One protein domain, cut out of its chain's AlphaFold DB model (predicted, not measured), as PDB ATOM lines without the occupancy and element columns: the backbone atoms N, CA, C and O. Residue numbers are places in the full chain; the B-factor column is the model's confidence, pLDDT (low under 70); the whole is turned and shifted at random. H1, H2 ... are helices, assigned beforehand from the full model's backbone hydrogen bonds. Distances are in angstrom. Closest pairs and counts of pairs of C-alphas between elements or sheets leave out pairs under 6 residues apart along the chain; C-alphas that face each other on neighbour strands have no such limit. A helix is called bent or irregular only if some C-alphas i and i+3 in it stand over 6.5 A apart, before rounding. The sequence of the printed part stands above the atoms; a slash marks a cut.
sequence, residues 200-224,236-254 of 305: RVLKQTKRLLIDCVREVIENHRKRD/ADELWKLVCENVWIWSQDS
ATOM      1  N   ARG A 200     -51.955  49.008   4.593       87.81
ATOM      2  CA  ARG A 200     -52.133  48.074   3.469       87.81
ATOM      3  C   ARG A 200     -51.570  48.667   2.179       87.81
ATOM      4  O   ARG A 200     -50.728  48.021   1.557       87.81
ATOM      5  N   VAL A 201     -51.930  49.911   1.868       84.62
ATOM      6  CA  VAL A 201     -51.420  50.648   0.700       84.62
ATOM      7  C   VAL A 201     -49.895  50.716   0.737       84.62
ATOM      8  O   VAL A 201     -49.236  50.335  -0.223       84.62
ATOM      9  N   LEU A 202     -49.295  51.062   1.881       85.94
ATOM     10  CA  LEU A 202     -47.838  51.112   2.016       85.94
ATOM     11  C   LEU A 202     -47.162  49.757   1.745       85.94
ATOM     12  O   LEU A 202     -46.077  49.715   1.161       85.94
ATOM     13  N   LYS A 203     -47.763  48.643   2.182       89.94
ATOM     14  CA  LYS A 203     -47.239  47.298   1.888       89.94
ATOM     15  C   LYS A 203     -47.311  46.991   0.391       89.94
ATOM     16  O   LYS A 203     -46.331  46.486  -0.151       89.94
ATOM     17  N   GLN A 204     -48.422  47.331  -0.258       86.75
ATOM     18  CA  GLN A 204     -48.595  47.164  -1.702       86.75
ATOM     19  C   GLN A 204     -47.588  48.016  -2.482       86.75
ATOM     20  O   GLN A 204     -46.870  47.483  -3.319       86.75
ATOM     21  N   THR A 205     -47.416  49.296  -2.134       84.81
ATOM     22  CA  THR A 205     -46.422  50.174  -2.776       84.81
ATOM     23  C   THR A 205     -44.998  49.652  -2.602       84.81
ATOM     24  O   THR A 205     -44.210  49.670  -3.544       84.81
ATOM     25  N   LYS A 206     -44.647  49.141  -1.412       87.88
ATOM     26  CA  LYS A 206     -43.338  48.503  -1.190       87.88
ATOM     27  C   LYS A 206     -43.145  47.284  -2.083       87.88
ATOM     28  O   LYS A 206     -42.047  47.091  -2.596       87.88
ATOM     29  N   ARG A 207     -44.188  46.465  -2.252       92.44
ATOM     30  CA  ARG A 207     -44.129  45.292  -3.122       92.44
ATOM     31  C   ARG A 207     -43.946  45.696  -4.582       92.44
ATOM     32  O   ARG A 207     -43.009  45.218  -5.209       92.44
ATOM     33  N   LEU A 208     -44.744  46.650  -5.053       89.50
ATOM     34  CA  LEU A 208     -44.650  47.198  -6.403       89.50
ATOM     35  C   LEU A 208     -43.256  47.768  -6.696       89.50
ATOM     36  O   LEU A 208     -42.701  47.526  -7.759       89.50
ATOM     37  N   LEU A 209     -42.646  48.471  -5.735       87.62
ATOM     38  CA  LEU A 209     -41.288  48.989  -5.894       87.62
ATOM     39  C   LEU A 209     -40.253  47.864  -6.050       87.62
ATOM     40  O   LEU A 209     -39.351  47.969  -6.875       87.62
ATOM     41  N   ILE A 210     -40.377  46.787  -5.267       90.44
ATOM     42  CA  ILE A 210     -39.490  45.619  -5.376       90.44
ATOM     43  C   ILE A 210     -39.655  44.946  -6.739       90.44
ATOM     44  O   ILE A 210     -38.657  44.574  -7.355       90.44
ATOM     45  N   ASP A 211     -40.893  44.793  -7.202       90.94
ATOM     46  CA  ASP A 211     -41.193  44.152  -8.479       90.94
ATOM     47  C   ASP A 211     -40.708  45.020  -9.658       90.94
ATOM     48  O   ASP A 211     -40.044  44.500 -10.551       90.94
ATOM     49  N   CYS A 212     -40.862  46.346  -9.584       87.50
ATOM     50  CA  CYS A 212     -40.287  47.308 -10.531       87.50
ATOM     51  C   CYS A 212     -38.752  47.210 -10.607       87.50
ATOM     52  O   CYS A 212     -38.182  47.061 -11.687       87.50
ATOM     53  N   VAL A 213     -38.056  47.221  -9.464       87.69
ATOM     54  CA  VAL A 213     -36.588  47.067  -9.439       87.69
ATOM     55  C   VAL A 213     -36.168  45.715 -10.021       87.69
ATOM     56  O   VAL A 213     -35.193  45.642 -10.771       87.69
ATOM     57  N   ARG A 214     -36.902  44.641  -9.706       91.06
ATOM     58  CA  ARG A 214     -36.643  43.301 -10.247       91.06
ATOM     59  C   ARG A 214     -36.793  43.273 -11.764       91.06
ATOM     60  O   ARG A 214     -35.921  42.730 -12.437       91.06
ATOM     61  N   GLU A 215     -37.859  43.863 -12.289       90.31
ATOM     62  CA  GLU A 215     -38.115  43.935 -13.724       90.31
ATOM     63  C   GLU A 215     -37.014  44.712 -14.451       90.31
ATOM     64  O   GLU A 215     -36.493  44.250 -15.464       90.31
ATOM     65  N   VAL A 216     -36.586  45.849 -13.895       86.88
ATOM     66  CA  VAL A 216     -35.475  46.642 -14.438       86.88
ATOM     67  C   VAL A 216     -34.189  45.814 -14.524       86.88
ATOM     68  O   VAL A 216     -33.519  45.827 -15.560       86.88
ATOM     69  N   ILE A 217     -33.856  45.058 -13.472       85.81
ATOM     70  CA  ILE A 217     -32.685  44.168 -13.457       85.81
ATOM     71  C   ILE A 217     -32.818  43.076 -14.524       85.81
ATOM     72  O   ILE A 217     -31.861  42.795 -15.246       85.81
ATOM     73  N   GLU A 218     -33.994  42.468 -14.641       88.25
ATOM     74  CA  GLU A 218     -34.245  41.374 -15.576       88.25
ATOM     75  C   GLU A 218     -34.208  41.845 -17.038       88.25
ATOM     76  O   GLU A 218     -33.559  41.232 -17.886       88.25
ATOM     77  N   ASN A 219     -34.814  42.995 -17.335       85.50
ATOM     78  CA  ASN A 219     -34.753  43.626 -18.651       85.50
ATOM     79  C   ASN A 219     -33.321  44.018 -19.021       85.50
ATOM     80  O   ASN A 219     -32.900  43.818 -20.164       85.50
ATOM     81  N   HIS A 220     -32.544  44.516 -18.057       82.31
ATOM     82  CA  HIS A 220     -31.133  44.807 -18.279       82.31
ATOM     83  C   HIS A 220     -30.349  43.529 -18.606       82.31
ATOM     84  O   HIS A 220     -29.626  43.499 -19.598       82.31
ATOM     85  N   ARG A 221     -30.544  42.438 -17.850       83.12
ATOM     86  CA  ARG A 221     -29.919  41.130 -18.130       83.12
ATOM     87  C   ARG A 221     -30.261  40.599 -19.518       83.12
ATOM     88  O   ARG A 221     -29.379  40.094 -20.207       83.12
ATOM     89  N   LYS A 222     -31.518  40.739 -19.950       84.69
ATOM     90  CA  LYS A 222     -31.969  40.315 -21.286       84.69
ATOM     91  C   LYS A 222     -31.295  41.103 -22.409       84.69
ATOM     92  O   LYS A 222     -30.933  40.504 -23.418       84.69
ATOM     93  N   ARG A 223     -31.112  42.417 -22.237       80.81
ATOM     94  CA  ARG A 223     -30.442  43.284 -23.225       80.81
ATOM     95  C   ARG A 223     -28.932  43.053 -23.279       80.81
ATOM     96  O   ARG A 223     -28.343  43.151 -24.349       80.81
ATOM     97  N   ASP A 224     -28.320  42.693 -22.154       75.75
ATOM     98  CA  ASP A 224     -26.867  42.523 -22.033       75.75
ATOM     99  C   ASP A 224     -26.371  41.094 -22.319       75.75
ATOM    100  O   ASP A 224     -25.200  40.792 -22.086       75.75
ATOM    101  N   ALA A 236     -25.446  50.517  -6.084       83.50
ATOM    102  CA  ALA A 236     -26.802  50.950  -5.730       83.50
ATOM    103  C   ALA A 236     -27.199  52.267  -6.433       83.50
ATOM    104  O   ALA A 236     -28.348  52.424  -6.842       83.50
ATOM    105  N   ASP A 237     -26.238  53.173  -6.636       84.81
ATOM    106  CA  ASP A 237     -26.430  54.438  -7.353       84.81
ATOM    107  C   ASP A 237     -26.685  54.248  -8.859       84.81
ATOM    108  O   ASP A 237     -27.512  54.946  -9.448       84.81
ATOM    109  N   GLU A 238     -26.010  53.289  -9.492       85.62
ATOM    110  CA  GLU A 238     -26.164  52.973 -10.916       85.62
ATOM    111  C   GLU A 238     -27.486  52.247 -11.174       85.62
ATOM    112  O   GLU A 238     -28.201  52.583 -12.118       85.62
ATOM    113  N   LEU A 239     -27.857  51.318 -10.285       86.38
ATOM    114  CA  LEU A 239     -29.165  50.666 -10.305       86.38
ATOM    115  C   LEU A 239     -30.283  51.690 -10.138       86.38
ATOM    116  O   LEU A 239     -31.254  51.666 -10.887       86.38
ATOM    117  N   TRP A 240     -30.138  52.615  -9.191       84.50
ATOM    118  CA  TRP A 240     -31.120  53.671  -8.993       84.50
ATOM    119  C   TRP A 240     -31.257  54.569 -10.225       84.50
ATOM    120  O   TRP A 240     -32.373  54.871 -10.644       84.50
ATOM    121  N   LYS A 241     -30.137  54.950 -10.852       89.81
ATOM    122  CA  LYS A 241     -30.149  55.724 -12.099       89.81
ATOM    123  C   LYS A 241     -30.905  54.987 -13.208       89.81
ATOM    124  O   LYS A 241     -31.742  55.599 -13.863       89.81
ATOM    125  N   LEU A 242     -30.661  53.685 -13.359       87.94
ATOM    126  CA  LEU A 242     -31.342  52.835 -14.334       87.94
ATOM    127  C   LEU A 242     -32.850  52.720 -14.052       87.94
ATOM    128  O   LEU A 242     -33.660  52.768 -14.974       87.94
ATOM    129  N   VAL A 243     -33.242  52.596 -12.782       87.88
ATOM    130  CA  VAL A 243     -34.656  52.586 -12.376       87.88
ATOM    131  C   VAL A 243     -35.319  53.921 -12.715       87.88
ATOM    132  O   VAL A 243     -36.379  53.925 -13.330       87.88
ATOM    133  N   CYS A 244     -34.692  55.054 -12.383       86.38
ATOM    134  CA  CYS A 244     -35.221  56.373 -12.736       86.38
ATOM    135  C   CYS A 244     -35.353  56.565 -14.251       86.38
ATOM    136  O   CYS A 244     -36.336  57.143 -14.703       86.38
ATOM    137  N   GLU A 245     -34.381  56.087 -15.027       88.81
ATOM    138  CA  GLU A 245     -34.402  56.170 -16.486       88.81
ATOM    139  C   GLU A 245     -35.515  55.305 -17.090       88.81
ATOM    140  O   GLU A 245     -36.247  55.787 -17.946       88.81
ATOM    141  N   ASN A 246     -35.731  54.080 -16.596       85.94
ATOM    142  CA  ASN A 246     -36.848  53.244 -17.048       85.94
ATOM    143  C   ASN A 246     -38.208  53.825 -16.660       85.94
ATOM    144  O   ASN A 246     -39.092  53.877 -17.502       85.94
ATOM    145  N   VAL A 247     -38.370  54.323 -15.429       83.38
ATOM    146  CA  VAL A 247     -39.611  55.004 -15.013       83.38
ATOM    147  C   VAL A 247     -39.877  56.226 -15.891       83.38
ATOM    148  O   VAL A 247     -41.014  56.480 -16.276       83.38
ATOM    149  N   TRP A 248     -38.827  56.969 -16.242       87.44
ATOM    150  CA  TRP A 248     -38.935  58.086 -17.169       87.44
ATOM    151  C   TRP A 248     -39.344  57.631 -18.574       87.44
ATOM    152  O   TRP A 248     -40.264  58.213 -19.141       87.44
ATOM    153  N   ILE A 249     -38.725  56.578 -19.116       82.94
ATOM    154  CA  ILE A 249     -39.101  56.001 -20.415       82.94
ATOM    155  C   ILE A 249     -40.558  55.535 -20.387       82.94
ATOM    156  O   ILE A 249     -41.318  55.934 -21.253       82.94
ATOM    157  N   TRP A 250     -40.991  54.811 -19.353       80.62
ATOM    158  CA  TRP A 250     -42.390  54.398 -19.188       80.62
ATOM    159  C   TRP A 250     -43.359  55.576 -19.090       80.62
ATOM    160  O   TRP A 250     -44.506  55.463 -19.499       80.62
ATOM    161  N   SER A 251     -42.912  56.716 -18.559       80.06
ATOM    162  CA  SER A 251     -43.722  57.938 -18.550       80.06
ATOM    163  C   SER A 251     -43.757  58.656 -19.906       80.06
ATOM    164  O   SER A 251     -44.679  59.427 -20.161       80.06
ATOM    165  N   GLN A 252     -42.742  58.437 -20.750       79.06
ATOM    166  CA  GLN A 252     -42.603  59.043 -22.076       79.06
ATOM    167  C   GLN A 252     -43.199  58.212 -23.199       79.06
ATOM    168  O   GLN A 252     -43.637  58.802 -24.186       79.06
ATOM    169  N   ASP A 253     -43.222  56.887 -23.046       71.50
ATOM    170  CA  ASP A 253     -44.066  55.974 -23.806       71.50
ATOM    171  C   ASP A 253     -45.500  56.277 -23.379       71.50
ATOM    172  O   ASP A 253     -46.142  55.547 -22.626       71.50
ATOM    173  N   SER A 254     -45.933  57.476 -23.774       54.03
ATOM    174  CA  SER A 254     -47.196  58.077 -23.442       54.03
ATOM    175  C   SER A 254     -48.217  57.045 -23.799       54.03
ATOM    176  O   SER A 254     -48.323  56.628 -24.957       54.03
TER     177      SER A 254
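This is residues 200 to 224 and 236 to 254 of the 305 residues of the protein "DUF4378 domain-containing protein" of Handroanthus impetiginosus (UniProt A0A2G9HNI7). Two helices, H1 and then the shorter H2, cross nearly at a right angle as an X, meeting through a short stretch within each. Residues 200 to 208 of H1 stick out on one side of the crossing, and residues 248 to 254, of which 248 to 252 belong to H2, stick out on another. The printed part has 44 residues with two named helices, in the order H1, H2, and no named strand, and its class is all helix. It is only just loose, close to compact, with a radius of gyration of the C-alphas of 11.5 A and spans of 36 by 25 by 19 A.

Start at Arg 200, where H1 begins, and read on to its end at Arg 223; then look past the cut for H2, residues 236 to 252. H1 touches H2 with residues 212 to 216 alone, and H2 touches H1 with residues 242 to 246 alone. Look at Val 216 and Val 243: their C-alphas, the closest of the two helices, are 6.3 A apart. The lines of H1 and H2 are about perpendicular, at 84 degrees, and their centres are 11.6 A apart. In H1 and H2 every O i to N i+4 pair is within hydrogen-bond range.

Find C-alpha 200 at (-52.133, 48.074, 3.469); from there H1 runs 34.7 A to C-alpha 223 at (-30.442, 43.284, -23.225). Next find C-alpha 236 at (-26.802, 50.950, -5.730), where H2 begins; it runs 24.1 A to C-alpha 252. Neither helix is bent.

The two C-alphas farthest apart, those of Arg 200 and Asp 224, are 36.3 A apart. Residues 225 to 235 are not printed, and C-alphas 224 and 236 are 18.4 A apart across this cut, which the link from H1 to H2 crosses. In the B-factor column of this predicted model the mean pLDDT of the printed part is 85.0, and residue 254 is under 70.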